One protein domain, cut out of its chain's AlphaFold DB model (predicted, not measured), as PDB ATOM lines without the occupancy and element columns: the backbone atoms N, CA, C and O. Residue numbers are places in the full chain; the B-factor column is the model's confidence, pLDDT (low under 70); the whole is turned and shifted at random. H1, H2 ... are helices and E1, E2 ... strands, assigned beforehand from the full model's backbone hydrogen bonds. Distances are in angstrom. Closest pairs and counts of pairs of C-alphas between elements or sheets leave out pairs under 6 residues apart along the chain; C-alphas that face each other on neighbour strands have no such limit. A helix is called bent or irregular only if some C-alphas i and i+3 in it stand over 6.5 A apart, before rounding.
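This is residues 8 to 26 and 53 to 170 of the 184 residues of the protein "DUF934 domain-containing protein" of Pusillimonas sp. 7-48 (UniProt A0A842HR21). A strongly twisted sheet of four parallel strands, E3 E4 E5 E6, has H4 lying along one face and H1 standing up from that same face. Next to its E6 edge is a small hairpin of E1 and E2, tied to E6 through residues 153 to 154, with H5 and H6 at this end of the domain and H2 at the opposite end. The printed part has 137 residues with six named helices and six named strands, in the order E1 E2 E3 H1 H2 E4 H3 E5 H4 E6 H5 H6, and its class is mixed, helices and strands. It is compact, with a radius of gyration of the C-alphas of 14.5 A, and rounded, spanning 43 by 30 by 23 A.

E1, residues 8 to 12, begins at C-alpha 8 (17.872, -18.995, 53.432), and E2 is residues 17 to 21. After the cut come E3, residues 57 to 60, H1, residues 61 to 66, and H2, residues 68 to 71. E4, residues 79 to 83, is 13.4 A long; H3 is residues 88 to 91. E5, residues 103 to 107, is followed by H4, residues 114 to 124, 15.4 A long from C-alpha 114 (30.468, -28.005, 34.390). E6, residues 132 to 136, is 13.7 A long. H5, residues 140 to 149, is 15.3 A long and only just irregular: C-alphas 141 and 144 are 6.8 A apart. H6, residues 162 to 168, ends at C-alpha 168 (9.694, -29.711, 39.006).

In the sheet, N 81 and O 59 of E4 and E3 are 2.8 A apart, N 104 and O 80 of E5 and E4 2.8 A, and N 105 and O 133 of E5 and E6 2.8 A, each within hydrogen-bond range. E3 H1 H2 E4, E4 H3 E5 and E5 H4 E6 are strand-helix-strand units, parallel neighbour strands with helices between, each crossover right-handed. H1 and H4 on the same face give two layers, helices over a sheet. H4 is over E5 at a height over the sheet of 9.9 A; its closest C-alphas to E5 are Gly 115 and Ile 105, 6.4 A. H3 and H4 are close but not clearly touching, Pro 88 and Leu 118 being their closest C-alphas, 6.8 A. H5 only grazes the sheet; it touches H4 at C-alphas 149 and 120, 5.4 A, and H6 at C-alphas 140 and 165, 5.0 A, with a steep tilt of 56 degrees. In the hairpin E1 and E2, antiparallel, N 10 and O 18 are 2.9 A apart. Every O i to N i+4 pair is within hydrogen-bond range in H1, H4 and H6; in H5 4 of 6 are, and H2 and H3 are too short for one.

The C-alphas farthest apart, Thr 69 and Ala 164, are 43.0 A apart. Residues 27 to 52 are cut out, with 12.2 A between C-alphas 26 and 53. The links H3 to E5 and H5 to H6 are long. The mean pLDDT of the printed part is 87.3, and no printed residue is under 70.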
ATOM      1  N   GLN A   8      18.186 -18.603  54.796       87.69
ATOM      2  CA  GLN A   8      17.872 -18.995  53.432       87.69
ATOM      3  C   GLN A   8      17.072 -20.299  53.414       87.69
ATOM      4  O   GLN A   8      17.175 -21.126  54.324       87.69
ATOM      5  N   THR A   9      16.279 -20.487  52.364       89.06
ATOM      6  CA  THR A   9      15.489 -21.703  52.159       89.06
ATOM      7  C   THR A   9      16.157 -22.554  51.091       89.06
ATOM      8  O   THR A   9      16.367 -22.095  49.971       89.06
ATOM      9  N   LEU A  10      16.481 -23.796  51.440       90.25
ATOM     10  CA  LEU A  10      16.933 -24.811  50.498       90.25
ATOM     11  C   LEU A  10      15.750 -25.681  50.088       90.25
ATOM     12  O   LEU A  10      15.027 -26.178  50.949       90.25
ATOM     13  N   LEU A  11      15.576 -25.907  48.792       91.50
ATOM     14  CA  LEU A  11      14.779 -27.025  48.294       91.50
ATOM     15  C   LEU A  11      15.617 -28.300  48.414       91.50
ATOM     16  O   LEU A  11      16.789 -28.279  48.062       91.50
ATOM     17  N   THR A  12      15.047 -29.400  48.887       90.88
ATOM     18  CA  THR A  12      15.739 -30.691  49.014       90.88
ATOM     19  C   THR A  12      15.367 -31.631  47.868       90.88
ATOM     20  O   THR A  12      14.284 -31.531  47.294       90.88
ATOM     21  N   ALA A  13      16.236 -32.590  47.555       86.38
ATOM     22  CA  ALA A  13      15.998 -33.610  46.532       86.38
ATOM     23  C   ALA A  13      14.798 -34.530  46.833       86.38
ATOM     24  O   ALA A  13      14.311 -35.205  45.921       86.38
ATOM     25  N   SER A  14      14.328 -34.560  48.084       84.56
ATOM     26  CA  SER A  14      13.120 -35.274  48.516       84.56
ATOM     27  C   SER A  14      11.826 -34.513  48.215       84.56
ATOM     28  O   SER A  14      10.751 -35.082  48.349       84.56
ATOM     29  N   GLY A  15      11.919 -33.246  47.801       83.62
ATOM     30  CA  GLY A  15      10.761 -32.385  47.572       83.62
ATOM     31  C   GLY A  15      10.389 -31.510  48.765       83.62
ATOM     32  O   GLY A  15       9.509 -30.672  48.624       83.62
ATOM     33  N   ASP A  16      11.068 -31.617  49.907       87.81
ATOM     34  CA  ASP A  16      10.831 -30.752  51.067       87.81
ATOM     35  C   ASP A  16      11.660 -29.469  51.009       87.81
ATOM     36  O   ASP A  16      12.638 -29.371  50.267       87.81
ATOM     37  N   THR A  17      11.308 -28.488  51.840       88.88
ATOM     38  CA  THR A  17      12.092 -27.260  52.011       88.88
ATOM     39  C   THR A  17      12.724 -27.224  53.390       88.88
ATOM     40  O   THR A  17      12.103 -27.591  54.387       88.88
ATOM     41  N   ARG A  18      13.972 -26.766  53.464       90.25
ATOM     42  CA  ARG A  18      14.712 -26.634  54.713       90.25
ATOM     43  C   ARG A  18      15.225 -25.213  54.868       90.25
ATOM     44  O   ARG A  18      16.067 -24.754  54.097       90.25
ATOM     45  N   ARG A  19      14.732 -24.523  55.894       88.75
ATOM     46  CA  ARG A  19      15.226 -23.202  56.281       88.75
ATOM     47  C   ARG A  19      16.498 -23.368  57.107       88.75
ATOM     48  O   ARG A  19      16.466 -23.999  58.159       88.75
ATOM     49  N   ILE A  20      17.599 -22.801  56.634       87.62
ATOM     50  CA  ILE A  20      18.892 -22.820  57.323       87.62
ATOM     51  C   ILE A  20      19.423 -21.396  57.482       87.62
ATOM     52  O   ILE A  20      19.084 -20.526  56.676       87.62
ATOM     53  N   PRO A  21      20.270 -21.132  58.484       86.88
ATOM     54  CA  PRO A  21      21.085 -19.929  58.486       86.88
ATOM     55  C   PRO A  21      21.879 -19.805  57.191       86.88
ATOM     56  O   PRO A  21      22.440 -20.793  56.707       86.88
ATOM     57  N   LYS A  22      21.914 -18.602  56.624       86.06
ATOM     58  CA  LYS A  22      22.719 -18.309  55.444       86.06
ATOM     59  C   LYS A  22      24.192 -18.507  55.809       86.06
ATOM     60  O   LYS A  22      24.659 -17.857  56.745       86.06
ATOM     61  N   PRO A  23      24.919 -19.405  55.124       86.19
ATOM     62  CA  PRO A  23      26.314 -19.615  55.438       86.19
ATOM     63  C   PRO A  23      27.140 -18.391  55.042       86.19
ATOM     64  O   PRO A  23      26.913 -17.788  53.989       86.19
ATOM     65  N   THR A  24      28.113 -18.043  55.877       86.25
ATOM     66  CA  THR A  24      29.052 -16.956  55.595       86.25
ATOM     67  C   THR A  24      30.239 -17.525  54.832       86.25
ATOM     68  O   THR A  24      30.963 -18.386  55.342       86.25
ATOM     69  N   THR A  25      30.435 -17.061  53.597       84.31
ATOM     70  CA  THR A  25      31.627 -17.403  52.814       84.31
ATOM     71  C   THR A  25      32.812 -16.620  53.350       84.31
ATOM     72  O   THR A  25      32.825 -15.390  53.325       84.31
ATOM     73  N   TRP A  26      33.814 -17.337  53.838       81.31
ATOM     74  CA  TRP A  26      35.074 -16.742  54.238       81.31
ATOM     75  C   TRP A  26      35.898 -16.377  52.999       81.31
ATOM     76  O   TRP A  26      36.049 -17.189  52.086       81.31
ATOM     77  N   ASP A  53      35.601 -20.765  64.878       85.06
ATOM     78  CA  ASP A  53      35.074 -22.125  65.143       85.06
ATOM     79  C   ASP A  53      33.597 -22.074  65.556       85.06
ATOM     80  O   ASP A  53      33.221 -22.303  66.703       85.06
ATOM     81  N   ALA A  54      32.767 -21.704  64.588       84.00
ATOM     82  CA  ALA A  54      31.332 -21.552  64.699       84.00
ATOM     83  C   ALA A  54      30.643 -22.297  63.542       84.00
ATOM     84  O   ALA A  54      31.250 -22.504  62.483       84.00
ATOM     85  N   PRO A  55      29.373 -22.699  63.705       85.44
ATOM     86  CA  PRO A  55      28.612 -23.303  62.621       85.44
ATOM     87  C   PRO A  55      28.372 -22.302  61.478       85.44
ATOM     88  O   PRO A  55      28.521 -21.092  61.634       85.44
ATOM     89  N   HIS A  56      27.953 -22.819  60.319       86.81
ATOM     90  CA  HIS A  56      27.535 -22.029  59.147       86.81
ATOM     91  C   HIS A  56      28.648 -21.248  58.425       86.81
ATOM     92  O   HIS A  56      28.355 -20.453  57.538       86.81
ATOM     93  N   TRP A  57      29.920 -21.512  58.715       90.62
ATOM     94  CA  TRP A  57      31.021 -21.018  57.888       90.62
ATOM     95  C   TRP A  57      31.278 -21.932  56.696       90.62
ATOM     96  O   TRP A  57      31.195 -23.155  56.811       90.62
ATOM     97  N   GLN A  58      31.628 -21.336  55.558       91.56
ATOM     98  CA  GLN A  58      32.116 -22.065  54.392       91.56
ATOM     99  C   GLN A  58      33.358 -21.398  53.797       91.56
ATOM    100  O   GLN A  58      33.515 -20.180  53.884       91.56
ATOM    101  N   VAL A  59      34.245 -22.196  53.210       91.25
ATOM    102  CA  VAL A  59      35.539 -21.761  52.659       91.25
ATOM    103  C   VAL A  59      35.688 -22.214  51.208       91.25
ATOM    104  O   VAL A  59      35.117 -23.228  50.811       91.25
ATOM    105  N   GLY A  60      36.466 -21.480  50.412       90.44
ATOM    106  CA  GLY A  60      36.809 -21.896  49.051       90.44
ATOM    107  C   GLY A  60      37.793 -23.072  49.021       90.44
ATOM    108  O   GLY A  60      38.502 -23.336  49.995       90.44
ATOM    109  N   LEU A  61      37.885 -23.756  47.875       88.62
ATOM    110  CA  LEU A  61      38.763 -24.922  47.701       88.62
ATOM    111  C   LEU A  61      40.233 -24.654  48.042       88.62
ATOM    112  O   LEU A  61      40.861 -25.462  48.724       88.62
ATOM    113  N   GLN A  62      40.790 -23.529  47.594       85.06
ATOM    114  CA  GLN A  62      42.204 -23.227  47.840       85.06
ATOM    115  C   GLN A  62      42.505 -23.094  49.337       85.06
ATOM    116  O   GLN A  62      43.520 -23.598  49.817       85.06
ATOM    117  N   ASP A  63      41.607 -22.458  50.084       87.50
ATOM    118  CA  ASP A  63      41.776 -22.242  51.517       87.50
ATOM    119  C   ASP A  63      41.495 -23.504  52.323       87.50
ATOM    120  O   ASP A  63      42.179 -23.756  53.317       87.50
ATOM    121  N   TRP A  64      40.560 -24.334  51.859       87.62
ATOM    122  CA  TRP A  64      40.365 -25.676  52.390       87.62
ATOM    123  C   TRP A  64      41.653 -26.498  52.283       87.62
ATOM    124  O   TRP A  64      42.138 -27.006  53.295       87.62
ATOM    125  N   LEU A  65      42.239 -26.574  51.080       85.38
ATOM    126  CA  LEU A  65      43.446 -27.358  50.811       85.38
ATOM    127  C   LEU A  65      44.671 -26.833  51.568       85.38
ATOM    128  O   LEU A  65      45.479 -27.642  52.028       85.38
ATOM    129  N   ARG A  66      44.799 -25.510  51.733       85.81
ATOM    130  CA  ARG A  66      45.913 -24.876  52.457       85.81
ATOM    131  C   ARG A  66      45.901 -25.190  53.955       85.81
ATOM    132  O   ARG A  66      46.966 -25.326  54.548       85.81
ATOM    133  N   HIS A  67      44.723 -25.314  54.564       86.06
ATOM    134  CA  HIS A  67      44.579 -25.402  56.021       86.06
ATOM    135  C   HIS A  67      44.002 -26.741  56.510       86.06
ATOM    136  O   HIS A  67      43.454 -26.804  57.609       86.06
ATOM    137  N   GLN A  68      44.156 -27.821  55.731       82.44
ATOM    138  CA  GLN A  68      43.599 -29.155  56.027       82.44
ATOM    139  C   GLN A  68      43.840 -29.621  57.470       82.44
ATOM    140  O   GLN A  68      42.916 -30.080  58.139       82.44
ATOM    141  N   THR A  69      45.062 -29.444  57.978       82.62
ATOM    142  CA  THR A  69      45.441 -29.846  59.341       82.62
ATOM    143  C   THR A  69      44.682 -29.073  60.422       82.62
ATOM    144  O   THR A  69      44.389 -29.623  61.479       82.62
ATOM    145  N   HIS A  70      44.325 -27.810  60.169       84.75
ATOM    146  CA  HIS A  70      43.595 -26.986  61.133       84.75
ATOM    147  C   HIS A  70      42.122 -27.380  61.233       84.75
ATOM    148  O   HIS A  70      41.542 -27.255  62.309       84.75
ATOM    149  N   TRP A  71      41.513 -27.871  60.151       85.88
ATOM    150  CA  TRP A  71      40.111 -28.296  60.167       85.88
ATOM    151  C   TRP A  71      39.884 -29.496  61.086       85.88
ATOM    152  O   TRP A  71      38.876 -29.539  61.784       85.88
ATOM    153  N   ALA A  72      40.853 -30.413  61.155       83.00
ATOM    154  CA  ALA A  72      40.778 -31.601  62.003       83.00
ATOM    155  C   ALA A  72      40.780 -31.284  63.511       83.00
ATOM    156  O   ALA A  72      40.326 -32.099  64.308       83.00
ATOM    157  N   ALA A  73      41.283 -30.111  63.908       84.50
ATOM    158  CA  ALA A  73      41.358 -29.685  65.307       84.50
ATOM    159  C   ALA A  73      40.112 -28.918  65.788       84.50
ATOM    160  O   ALA A  73      40.080 -28.462  66.930       84.50
ATOM    161  N   ARG A  74      39.112 -28.720  64.922       86.19
ATOM    162  CA  ARG A  74      37.951 -27.865  65.198       86.19
ATOM    163  C   ARG A  74      36.726 -28.670  65.584       86.19
ATOM    164  O   ARG A  74      36.545 -29.800  65.141       86.19
ATOM    165  N   THR A  75      35.846 -28.031  66.349       86.81
ATOM    166  CA  THR A  75      34.545 -28.612  66.700       86.81
ATOM    167  C   THR A  75      33.589 -28.538  65.511       86.81
ATOM    168  O   THR A  75      32.875 -29.496  65.221       86.81
ATOM    169  N   HIS A  76      33.600 -27.416  64.786       87.75
ATOM    170  CA  HIS A  76      32.767 -27.195  63.610       87.75
ATOM    171  C   HIS A  76      33.635 -27.191  62.352       87.75
ATOM    172  O   HIS A  76      34.381 -26.245  62.069       87.75
ATOM    173  N   THR A  77      33.514 -28.264  61.571       90.50
ATOM    174  CA  THR A  77      34.124 -28.326  60.241       90.50
ATOM    175  C   THR A  77      33.345 -27.402  59.299       90.50
ATOM    176  O   THR A  77      32.115 -27.499  59.247       90.50
ATOM    177  N   PRO A  78      34.004 -26.487  58.567       92.12
ATOM    178  CA  PRO A  78      33.301 -25.599  57.653       92.12
ATOM    179  C   PRO A  78      32.751 -26.358  56.437       92.12
ATOM    180  O   PRO A  78      33.188 -27.462  56.100       92.12
ATOM    181  N   GLY A  79      31.785 -25.746  55.760       92.69
ATOM    182  CA  GLY A  79      31.397 -26.149  54.415       92.69
ATOM    183  C   GLY A  79      32.469 -25.798  53.386       92.69
ATOM    184  O   GLY A  79      33.288 -24.901  53.593       92.69
ATOM    185  N   LEU A  80      32.432 -26.478  52.248       93.19
ATOM    186  CA  LEU A  80      33.314 -26.221  51.118       93.19
ATOM    187  C   LEU A  80      32.530 -25.581  49.976       93.19
ATOM    188  O   LEU A  80      31.479 -26.089  49.601       93.19
ATOM    189  N   VAL A  81      33.057 -24.510  49.391       93.75
ATOM    190  CA  VAL A  81      32.515 -23.886  48.180       93.75
ATOM    191  C   VAL A  81      33.427 -24.197  47.001       93.75
ATOM    192  O   VAL A  81      34.637 -23.955  47.050       93.75
ATOM    193  N   LEU A  82      32.835 -24.733  45.939       92.81
ATOM    194  CA  LEU A  82      33.479 -25.040  44.672       92.81
ATOM    195  C   LEU A  82      32.888 -24.151  43.580       92.81
ATOM    196  O   LEU A  82      31.671 -24.106  43.394       92.81
ATOM    197  N   ALA A  83      33.755 -23.501  42.811       90.69
ATOM    198  CA  ALA A  83      33.341 -22.879  41.564       90.69
ATOM    199  C   ALA A  83      32.995 -23.971  40.539       90.69
ATOM    200  O   ALA A  83      33.578 -25.058  40.549       90.69
ATOM    201  N   SER A  84      32.060 -23.707  39.634       87.94
ATOM    202  CA  SER A  84      31.662 -24.668  38.591       87.94
ATOM    203  C   SER A  84      32.792 -25.013  37.617       87.94
ATOM    204  O   SER A  84      32.768 -26.091  37.031       87.94
ATOM    205  N   ASP A  85      33.790 -24.147  37.455       85.94
ATOM    206  CA  ASP A  85      34.997 -24.369  36.650       85.94
ATOM    207  C   ASP A  85      36.167 -24.991  37.433       85.94
ATOM    208  O   ASP A  85      37.266 -25.111  36.891       85.94
ATOM    209  N   THR A  86      35.936 -25.423  38.677       87.88
ATOM    210  CA  THR A  86      36.945 -26.112  39.490       87.88
ATOM    211  C   THR A  86      37.533 -27.300  38.731       87.88
ATOM    212  O   THR A  86      36.801 -28.194  38.299       87.88
ATOM    213  N   ASP A  87      38.864 -27.339  38.625       87.00
ATOM    214  CA  ASP A  87      39.586 -28.469  38.043       87.00
ATOM    215  C   ASP A  87      39.318 -29.748  38.860       87.00
ATOM    216  O   ASP A  87      39.651 -29.798  40.051       87.00
ATOM    217  N   PRO A  88      38.760 -30.811  38.254       85.75
ATOM    218  CA  PRO A  88      38.539 -32.072  38.945       85.75
ATOM    219  C   PRO A  88      39.798 -32.698  39.545       85.75
ATOM    220  O   PRO A  88      39.698 -33.422  40.536       85.75
ATOM    221  N   ALA A  89      40.982 -32.436  38.982       86.31
ATOM    222  CA  ALA A  89      42.233 -32.932  39.550       86.31
ATOM    223  C   ALA A  89      42.491 -32.356  40.956       86.31
ATOM    224  O   ALA A  89      43.046 -33.049  41.810       86.31
ATOM    225  N   ALA A  90      42.020 -31.136  41.231       85.56
ATOM    226  CA  ALA A  90      42.152 -30.484  42.532       85.56
ATOM    227  C   ALA A  90      41.226 -31.073  43.615       85.56
ATOM    228  O   ALA A  90      41.407 -30.787  44.796       85.56
ATOM    229  N   LEU A  91      40.254 -31.918  43.242       83.25
ATOM    230  CA  LEU A  91      39.395 -32.637  44.190       83.25
ATOM    231  C   LEU A  91      40.040 -33.924  44.730       83.25
ATOM    232  O   LEU A  91      39.497 -34.566  45.635       83.25
ATOM    233  N   ALA A  92      41.176 -34.350  44.172       81.06
ATOM    234  CA  ALA A  92      41.869 -35.551  44.620       81.06
ATOM    235  C   ALA A  92      42.224 -35.463  46.115       81.06
ATOM    236  O   ALA A  92      42.811 -34.490  46.575       81.06
ATOM    237  N   GLY A  93      41.844 -36.487  46.884       74.75
ATOM    238  CA  GLY A  93      42.097 -36.544  48.328       74.75
ATOM    239  C   GLY A  93      41.160 -35.700  49.199       74.75
ATOM    240  O   GLY A  93      41.188 -35.862  50.414       74.75
ATOM    241  N   LEU A  94      40.273 -34.886  48.610       78.12
ATOM    242  CA  LEU A  94      39.390 -33.973  49.345       78.12
ATOM    243  C   LEU A  94      38.561 -34.668  50.438       78.12
ATOM    244  O   LEU A  94      38.423 -34.142  51.535       78.12
ATOM    245  N   CYS A  95      38.012 -35.846  50.134       70.44
ATOM    246  CA  CYS A  95      37.121 -36.588  51.033       70.44
ATOM    247  C   CYS A  95      37.837 -37.673  51.859       70.44
ATOM    248  O   CYS A  95      37.190 -38.342  52.657       70.44
ATOM    249  N   ALA A  96      39.142 -37.888  51.654       70.62
ATOM    250  CA  ALA A  96      39.855 -39.028  52.237       70.62
ATOM    251  C   ALA A  96      40.361 -38.768  53.667       70.62
ATOM    252  O   ALA A  96      40.461 -39.704  54.456       70.62
ATOM    253  N   THR A  97      40.693 -37.520  54.000       71.88
ATOM    254  CA  THR A  97      41.303 -37.145  55.289       71.88
ATOM    255  C   THR A  97      40.281 -36.608  56.283       71.88
ATOM    256  O   THR A  97      40.199 -37.091  57.409       71.88
ATOM    257  N   LEU A  98      39.498 -35.612  55.872       80.69
ATOM    258  CA  LEU A  98      38.434 -35.016  56.672       80.69
ATOM    259  C   LEU A  98      37.339 -34.534  55.715       80.69
ATOM    260  O   LEU A  98      37.620 -33.678  54.879       80.69
ATOM    261  N   PRO A  99      36.110 -35.059  55.794       86.88
ATOM    262  CA  PRO A  99      35.023 -34.573  54.959       86.88
ATOM    263  C   PRO A  99      34.573 -33.168  55.410       86.88
ATOM    264  O   PRO A  99      34.450 -32.937  56.614       86.88
ATOM    265  N   PRO A 100      34.286 -32.228  54.487       90.94
ATOM    266  CA  PRO A 100      33.623 -30.969  54.836       90.94
ATOM    267  C   PRO A 100      32.220 -31.219  55.404       90.94
ATOM    268  O   PRO A 100      31.649 -32.286  55.211       90.94
ATOM    269  N   ALA A 101      31.619 -30.239  56.082       92.00
ATOM    270  CA  ALA A 101      30.257 -30.419  56.606       92.00
ATOM    271  C   ALA A 101      29.189 -30.493  55.493       92.00
ATOM    272  O   ALA A 101      28.179 -31.179  55.626       92.00
ATOM    273  N   TRP A 102      29.413 -29.780  54.389       94.44
ATOM    274  CA  TRP A 102      28.663 -29.859  53.132       94.44
ATOM    275  C   TRP A 102      29.560 -29.357  51.998       94.44
ATOM    276  O   TRP A 102      30.546 -28.659  52.247       94.44
ATOM    277  N   ILE A 103      29.194 -29.657  50.754       94.81
ATOM    278  CA  ILE A 103      29.834 -29.082  49.567       94.81
ATOM    279  C   ILE A 103      28.799 -28.249  48.817       94.81
ATOM    280  O   ILE A 103      27.710 -28.730  48.525       94.81
ATOM    281  N   THR A 104      29.132 -27.008  48.493       95.44
ATOM    282  CA  THR A 104      28.337 -26.107  47.658       95.44
ATOM    283  C   THR A 104      29.032 -25.954  46.310       95.44
ATOM    284  O   THR A 104      30.206 -25.601  46.275       95.44
ATOM    285  N   ILE A 105      28.322 -26.190  45.207       94.69
ATOM    286  CA  ILE A 105      28.789 -25.871  43.853       94.69
ATOM    287  C   ILE A 105      28.057 -24.620  43.373       94.69
ATOM    288  O   ILE A 105      26.823 -24.586  43.335       94.69
ATOM    289  N   GLU A 106      28.830 -23.604  43.001       93.19
ATOM    290  CA  GLU A 106      28.317 -22.326  42.520       93.19
ATOM    291  C   GLU A 106      28.119 -22.325  41.001       93.19
ATOM    292  O   GLU A 106      29.034 -22.595  40.217       93.19
ATOM    293  N   PHE A 107      26.907 -21.965  40.588       89.38
ATOM    294  CA  PHE A 107      26.503 -21.764  39.205       89.38
ATOM    295  C   PHE A 107      26.433 -20.256  38.929       89.38
ATOM    296  O   PHE A 107      25.443 -19.621  39.296       89.38
ATOM    297  N   PRO A 108      27.464 -19.647  38.318       85.31
ATOM    298  CA  PRO A 108      27.470 -18.212  38.041       85.31
ATOM    299  C   PRO A 108      26.437 -17.835  36.971       85.31
ATOM    300  O   PRO A 108      25.871 -16.745  37.019       85.31
ATOM    301  N   VAL A 109      26.188 -18.737  36.016       84.69
ATOM    302  CA  VAL A 109      25.214 -18.585  34.929       84.69
ATOM    303  C   VAL A 109      24.506 -19.922  34.721       84.69
ATOM    304  O   VAL A 109      25.154 -20.969  34.761       84.69
ATOM    305  N   TYR A 110      23.199 -19.902  34.453       76.44
ATOM    306  CA  TYR A 110      22.382 -21.114  34.292       76.44
ATOM    307  C   TYR A 110      22.853 -22.068  33.177       76.44
ATOM    308  O   TYR A 110      22.524 -23.253  33.195       76.44
ATOM    309  N   THR A 111      23.606 -21.574  32.189       75.06
ATOM    310  CA  THR A 111      24.134 -22.370  31.068       75.06
ATOM    311  C   THR A 111      25.420 -23.124  31.404       75.06
ATOM    312  O   THR A 111      25.946 -23.840  30.548       75.06
ATOM    313  N   ASP A 112      25.950 -22.986  32.621       81.38
ATOM    314  CA  ASP A 112      27.180 -23.659  33.017       81.38
ATOM    315  C   ASP A 112      26.940 -25.137  33.366       81.38
ATOM    316  O   ASP A 112      26.554 -25.510  34.476       81.38
ATOM    317  N   GLY A 113      27.206 -26.008  32.392       84.81
ATOM    318  CA  GLY A 113      27.102 -27.457  32.552       84.81
ATOM    319  C   GLY A 113      28.214 -28.094  33.401       84.81
ATOM    320  O   GLY A 113      28.090 -29.260  33.785       84.81
ATOM    321  N   ARG A 114      29.310 -27.387  33.715       88.50
ATOM    322  CA  ARG A 114      30.468 -28.005  34.390       88.50
ATOM    323  C   ARG A 114      30.157 -28.422  35.824       88.50
ATOM    324  O   ARG A 114      30.607 -29.485  36.252       88.50
ATOM    325  N   GLY A 115      29.293 -27.678  36.520       90.25
ATOM    326  CA  GLY A 115      28.847 -28.026  37.872       90.25
ATOM    327  C   GLY A 115      28.144 -29.391  37.961       90.25
ATOM    328  O   GLY A 115      28.292 -30.095  38.958       90.25
ATOM    329  N   PHE A 116      27.457 -29.824  36.896       90.94
ATOM    330  CA  PHE A 116      26.844 -31.159  36.818       90.94
ATOM    331  C   PHE A 116      27.900 -32.265  36.751       90.94
ATOM    332  O   PHE A 116      27.796 -33.279  37.442       90.94
ATOM    333  N   THR A 117      28.943 -32.049  35.945       91.44
ATOM    334  CA  THR A 117      30.069 -32.987  35.829       91.44
ATOM    335  C   THR A 117      30.830 -33.071  37.151       91.44
ATOM    336  O   THR A 117      31.173 -34.163  37.600       91.44
ATOM    337  N   LEU A 118      31.038 -31.931  37.814       92.31
ATOM    338  CA  LEU A 118      31.699 -31.863  39.114       92.31
ATOM    339  C   LEU A 118      30.931 -32.655  40.184       92.31
ATOM    340  O   LEU A 118      31.521 -33.480  40.878       92.31
ATOM    341  N   ALA A 119      29.607 -32.485  40.258       92.62
ATOM    342  CA  ALA A 119      28.739 -33.250  41.155       92.62
ATOM    343  C   ALA A 119      28.833 -34.763  40.917       92.62
ATOM    344  O   ALA A 119      29.013 -35.542  41.857       92.62
ATOM    345  N   GLN A 120      28.793 -35.179  39.650       91.25
ATOM    346  CA  GLN A 120      28.938 -36.582  39.284       91.25
ATOM    347  C   GLN A 120      30.299 -37.142  39.717       91.25
ATOM    348  O   GLN A 120      30.370 -38.257  40.238       91.25
ATOM    349  N   LEU A 121      31.387 -36.393  39.519       91.12
ATOM    350  CA  LEU A 121      32.723 -36.817  39.937       91.12
ATOM    351  C   LEU A 121      32.824 -36.936  41.459       91.12
ATOM    352  O   LEU A 121      33.373 -37.929  41.943       91.12
ATOM    353  N   LEU A 122      32.237 -35.998  42.206       91.69
ATOM    354  CA  LEU A 122      32.169 -36.067  43.666       91.69
ATOM    355  C   LEU A 122      31.463 -37.345  44.135       91.69
ATOM    356  O   LEU A 122      32.006 -38.061  44.970       91.69
ATOM    357  N   ARG A 123      30.306 -37.690  43.556       90.56
ATOM    358  CA  ARG A 123      29.567 -38.913  43.919       90.56
ATOM    359  C   ARG A 123      30.264 -40.203  43.497       90.56
ATOM    360  O   ARG A 123      30.257 -41.172  44.244       90.56
ATOM    361  N   THR A 124      30.850 -40.236  42.302       89.75
ATOM    362  CA  THR A 124      31.367 -41.485  41.712       89.75
ATOM    363  C   THR A 124      32.827 -41.751  42.051       89.75
ATOM    364  O   THR A 124      33.157 -42.837  42.518       89.75
ATOM    365  N   ARG A 125      33.715 -40.777  41.820       88.88
ATOM    366  CA  ARG A 125      35.162 -40.948  42.005       88.88
ATOM    367  C   ARG A 125      35.615 -40.631  43.418       88.88
ATOM    368  O   ARG A 125      36.479 -41.329  43.934       88.88
ATOM    369  N   HIS A 126      35.041 -39.598  44.027       88.44
ATOM    370  CA  HIS A 126      35.391 -39.195  45.392       88.44
ATOM    371  C   HIS A 126      34.470 -39.802  46.450       88.44
ATOM    372  O   HIS A 126      34.722 -39.607  47.635       88.44
ATOM    373  N   GLN A 127      33.435 -40.541  46.025       88.44
ATOM    374  CA  GLN A 127      32.486 -41.238  46.898       88.44
ATOM    375  C   GLN A 127      31.912 -40.324  47.989       88.44
ATOM    376  O   GLN A 127      31.685 -40.737  49.123       88.44
ATOM    377  N   TRP A 128      31.694 -39.055  47.646       90.44
ATOM    378  CA  TRP A 128      31.108 -38.082  48.548       90.44
ATOM    379  C   TRP A 128      29.681 -38.501  48.900       90.44
ATOM    380  O   TRP A 128      28.815 -38.582  48.026       90.44
ATOM    381  N   VAL A 129      29.431 -38.746  50.184       89.94
ATOM    382  CA  VAL A 129      28.110 -39.142  50.704       89.94
ATOM    383  C   VAL A 129      27.396 -38.016  51.441       89.94
ATOM    384  O   VAL A 129      26.194 -38.109  51.643       89.94
ATOM    385  N   GLY A 130      28.098 -36.946  51.816       91.00
ATOM    386  CA  GLY A 130      27.475 -35.826  52.510       91.00
ATOM    387  C   GLY A 130      26.614 -34.958  51.592       91.00
ATOM    388  O   GLY A 130      26.425 -35.238  50.404       91.00
ATOM    389  N   GLU A 131      26.112 -33.866  52.161       94.06
ATOM    390  CA  GLU A 131      25.201 -32.970  51.461       94.06
ATOM    391  C   GLU A 131      25.913 -32.196  50.342       94.06
ATOM    392  O   GLU A 131      26.915 -31.514  50.580       94.06
ATOM    393  N   LEU A 132      25.366 -32.269  49.128       95.06
ATOM    394  CA  LEU A 132      25.780 -31.481  47.974       95.06
ATOM    395  C   LEU A 132      24.720 -30.423  47.634       95.06
ATOM    396  O   LEU A 132      23.575 -30.745  47.303       95.06
ATOM    397  N   ARG A 133      25.116 -29.150  47.691       95.06
ATOM    398  CA  ARG A 133      24.269 -27.975  47.476       95.06
ATOM    399  C   ARG A 133      24.561 -27.327  46.127       95.06
ATOM    400  O   ARG A 133      25.718 -27.091  45.800       95.06
ATOM    401  N   ALA A 134      23.524 -26.983  45.371       94.38
ATOM    402  CA  ALA A 134      23.633 -26.086  44.224       94.38
ATOM    403  C   ALA A 134      23.251 -24.662  44.652       94.38
ATOM    404  O   ALA A 134      22.210 -24.480  45.285       94.38
ATOM    405  N   SER A 135      24.053 -23.656  44.303       92.44
ATOM    406  CA  SER A 135      23.740 -22.242  44.561       92.44
ATOM    407  C   SER A 135      24.104 -21.342  43.387       92.44
ATOM    408  O   SER A 135      24.929 -21.708  42.559       92.44
ATOM    409  N   GLY A 136      23.521 -20.142  43.335       88.38
ATOM    410  CA  GLY A 136      23.752 -19.168  42.266       88.38
ATOM    411  C   GLY A 136      22.542 -19.058  41.340       88.38
ATOM    412  O   GLY A 136      21.417 -18.900  41.812       88.38
ATOM    413  N   ASP A 137      22.759 -19.146  40.030       88.88
ATOM    414  CA  ASP A 137      21.729 -19.034  38.989       88.88
ATOM    415  C   ASP A 137      20.961 -20.358  38.792       88.88
ATOM    416  O   ASP A 137      20.828 -20.879  37.686       88.88
ATOM    417  N   VAL A 138      20.484 -20.937  39.900       88.81
ATOM    418  CA  VAL A 138      19.724 -22.193  39.918       88.81
ATOM    419  C   VAL A 138      18.248 -21.903  39.651       88.81
ATOM    420  O   VAL A 138      17.564 -21.275  40.465       88.81
ATOM    421  N   LEU A 139      17.760 -22.391  38.511       87.19
ATOM    422  CA  LEU A 139      16.381 -22.230  38.048       87.19
ATOM    423  C   LEU A 139      15.564 -23.497  38.308       87.19
ATOM    424  O   LEU A 139      16.105 -24.603  38.274       87.19
ATOM    425  N   ILE A 140      14.248 -23.335  38.465       88.19
ATOM    426  CA  ILE A 140      13.274 -24.428  38.642       88.19
ATOM    427  C   ILE A 140      13.469 -25.544  37.601       88.19
ATOM    428  O   ILE A 140      13.557 -26.717  37.963       88.19
ATOM    429  N   ASP A 141      13.647 -25.175  36.332       86.56
ATOM    430  CA  ASP A 141      13.778 -26.119  35.213       86.56
ATOM    431  C   ASP A 141      15.041 -26.997  35.294       86.56
ATOM    432  O   ASP A 141      15.096 -28.089  34.728       86.56
ATOM    433  N   THR A 142      16.066 -26.539  36.018       87.44
ATOM    434  CA  THR A 142      17.346 -27.253  36.160       87.44
ATOM    435  C   THR A 142      17.359 -28.230  37.334       87.44
ATOM    436  O   THR A 142      18.151 -29.174  37.334       87.44
ATOM    437  N   VAL A 143      16.460 -28.055  38.310       89.19
ATOM    438  CA  VAL A 143      16.453 -28.809  39.575       89.19
ATOM    439  C   VAL A 143      16.338 -30.317  39.337       89.19
ATOM    440  O   VAL A 143      17.066 -31.097  39.952       89.19
ATOM    441  N   PHE A 144      15.484 -30.740  38.398       87.69
ATOM    442  CA  PHE A 144      15.343 -32.152  38.033       87.69
ATOM    443  C   PHE A 144      16.671 -32.774  37.572       87.69
ATOM    444  O   PHE A 144      17.035 -33.878  37.982       87.69
ATOM    445  N   TYR A 145      17.415 -32.062  36.726       88.38
ATOM    446  CA  TYR A 145      18.696 -32.532  36.206       88.38
ATOM    447  C   TYR A 145      19.778 -32.519  37.286       88.38
ATOM    448  O   TYR A 145      20.542 -33.477  37.397       88.38
ATOM    449  N   LEU A 146      19.803 -31.483  38.130       90.81
ATOM    450  CA  LEU A 146      20.736 -31.391  39.252       90.81
ATOM    451  C   LEU A 146      20.538 -32.571  40.215       90.81
ATOM    452  O   LEU A 146      21.504 -33.242  40.578       90.81
ATOM    453  N   ARG A 147      19.289 -32.919  40.549       90.94
ATOM    454  CA  ARG A 147      18.977 -34.118  41.344       90.94
ATOM    455  C   ARG A 147      19.595 -35.379  40.759       90.94
ATOM    456  O   ARG A 147      20.208 -36.159  41.477       90.94
ATOM    457  N   ARG A 148      19.477 -35.576  39.446       87.62
ATOM    458  CA  ARG A 148      20.010 -36.769  38.771       87.62
ATOM    459  C   ARG A 148      21.530 -36.860  38.812       87.62
ATOM    460  O   ARG A 148      22.053 -37.970  38.831       87.62
ATOM    461  N   CYS A 149      22.214 -35.719  38.829       90.38
ATOM    462  CA  CYS A 149      23.667 -35.638  38.972       90.38
ATOM    463  C   CYS A 149      24.148 -35.833  40.414       90.38
ATOM    464  O   CYS A 149      25.352 -35.945  40.634       90.38
ATOM    465  N   GLY A 150      23.228 -35.921  41.380       89.31
ATOM    466  CA  GLY A 150      23.535 -36.247  42.767       89.31
ATOM    467  C   GLY A 150      23.543 -35.055  43.722       89.31
ATOM    468  O   GLY A 150      24.148 -35.159  44.786       89.31
ATOM    469  N   PHE A 151      22.920 -33.927  43.370       93.88
ATOM    470  CA  PHE A 151      22.695 -32.820  44.306       93.88
ATOM    471  C   PHE A 151      21.548 -33.135  45.276       93.88
ATOM    472  O   PHE A 151      20.496 -33.593  44.828       93.88
ATOM    473  N   ASP A 152      21.716 -32.820  46.564       93.94
ATOM    474  CA  ASP A 152      20.704 -33.053  47.610       93.94
ATOM    475  C   ASP A 152      19.888 -31.810  47.946       93.94
ATOM    476  O   ASP A 152      18.788 -31.914  48.487       93.94
ATOM    477  N   SER A 153      20.449 -30.621  47.725       93.25
ATOM    478  CA  SER A 153      19.818 -29.362  48.113       93.25
ATOM    479  C   SER A 153      20.106 -28.245  47.117       93.25
ATOM    480  O   SER A 153      21.178 -28.176  46.521       93.25
ATOM    481  N   TYR A 154      19.143 -27.347  46.943       93.38
ATOM    482  CA  TYR A 154      19.165 -26.304  45.924       93.38
ATOM    483  C   TYR A 154      18.789 -24.972  46.557       93.38
ATOM    484  O   TYR A 154      17.703 -24.818  47.121       93.38
ATOM    485  N   LEU A 155      19.687 -23.999  46.447       92.06
ATOM    486  CA  LEU A 155      19.396 -22.607  46.734       92.06
ATOM    487  C   LEU A 155      18.887 -21.963  45.444       92.06
ATOM    488  O   LEU A 155      19.677 -21.596  44.574       92.06
ATOM    489  N   LEU A 156      17.563 -21.878  45.316       88.56
ATOM    490  CA  LEU A 156      16.917 -21.286  44.148       88.56
ATOM    491  C   LEU A 156      17.222 -19.791  44.066       88.56
ATOM    492  O   LEU A 156      17.298 -19.097  45.086       88.56
ATOM    493  N   LYS A 157      17.342 -19.288  42.839       85.50
ATOM    494  CA  LYS A 157      17.474 -17.854  42.597       85.50
ATOM    495  C   LYS A 157      16.276 -17.094  43.206       85.50
ATOM    496  O   LYS A 157      15.141 -17.582  43.142       85.50
ATOM    497  N   PRO A 158      16.483 -15.901  43.799       81.00
ATOM    498  CA  PRO A 158      15.384 -15.097  44.324       81.00
ATOM    499  C   PRO A 158      14.309 -14.831  43.263       81.00
ATOM    500  O   PRO A 158      14.627 -14.543  42.112       81.00
ATOM    501  N   GLY A 159      13.038 -14.905  43.664       79.94
ATOM    502  CA  GLY A 159      11.890 -14.684  42.775       79.94
ATOM    503  C   GLY A 159      11.294 -15.952  42.152       79.94
ATOM    504  O   GLY A 159      10.279 -15.853  41.471       79.94
ATOM    505  N   HIS A 160      11.868 -17.132  42.404       80.25
ATOM    506  CA  HIS A 160      11.272 -18.408  41.999       80.25
ATOM    507  C   HIS A 160      10.271 -18.946  43.031       80.25
ATOM    508  O   HIS A 160      10.505 -18.881  44.239       80.25
ATOM    509  N   ASP A 161       9.168 -19.516  42.539       81.19
ATOM    510  CA  ASP A 161       8.141 -20.134  43.373       81.19
ATOM    511  C   ASP A 161       8.589 -21.511  43.883       81.19
ATOM    512  O   ASP A 161       8.977 -22.395  43.116       81.19
ATOM    513  N   THR A 162       8.553 -21.691  45.202       80.88
ATOM    514  CA  THR A 162       9.081 -22.902  45.843       80.88
ATOM    515  C   THR A 162       8.187 -24.128  45.604       80.88
ATOM    516  O   THR A 162       8.730 -25.154  45.197       80.88
ATOM    517  N   PRO A 163       6.848 -24.054  45.752       83.31
ATOM    518  CA  PRO A 163       5.928 -25.106  45.312       83.31
ATOM    519  C   PRO A 163       6.129 -25.560  43.861       83.31
ATOM    520  O   PRO A 163       6.202 -26.762  43.603       83.31
ATOM    521  N   ALA A 164       6.280 -24.630  42.913       82.69
ATOM    522  CA  ALA A 164       6.576 -24.982  41.523       82.69
ATOM    523  C   ALA A 164       7.909 -25.745  41.388       82.69
ATOM    524  O   ALA A 164       8.002 -26.723  40.647       82.69
ATOM    525  N   ALA A 165       8.931 -25.360  42.157       82.12
ATOM    526  CA  ALA A 165      10.209 -26.066  42.202       82.12
ATOM    527  C   ALA A 165      10.106 -27.482  42.796       82.12
ATOM    528  O   ALA A 165      10.752 -28.406  42.302       82.12
ATOM    529  N   GLN A 166       9.262 -27.670  43.816       85.38
ATOM    530  CA  GLN A 166       8.966 -28.991  44.380       85.38
ATOM    531  C   GLN A 166       8.321 -29.903  43.333       85.38
ATOM    532  O   GLN A 166       8.717 -31.055  43.188       85.38
ATOM    533  N   GLN A 167       7.373 -29.381  42.551       83.94
ATOM    534  CA  GLN A 167       6.761 -30.130  41.451       83.94
ATOM    535  C   GLN A 167       7.778 -30.459  40.352       83.94
ATOM    536  O   GLN A 167       7.782 -31.577  39.833       83.94
ATOM    537  N   ALA A 168       8.688 -29.530  40.047       82.44
ATOM    538  CA  ALA A 168       9.694 -29.711  39.006       82.44
ATOM    539  C   ALA A 168      10.669 -30.876  39.281       82.44
ATOM    540  O   ALA A 168      11.184 -31.480  38.338       82.44
ATOM    541  N   LEU A 169      10.879 -31.258  40.548       81.38
ATOM    542  CA  LEU A 169      11.654 -32.454  40.924       81.38
ATOM    543  C   LEU A 169      11.045 -33.763  40.398       81.38
ATOM    544  O   LEU A 169      11.754 -34.764  40.276       81.38
ATOM    545  N   HIS A 170       9.751 -33.753  40.074       78.69
ATOM    546  CA  HIS A 170       8.985 -34.914  39.627       78.69
ATOM    547  C   HIS A 170       8.541 -34.819  38.160       78.69
ATOM    548  O   HIS A 170       7.776 -35.672  37.710       78.69
TER     549      HIS A 170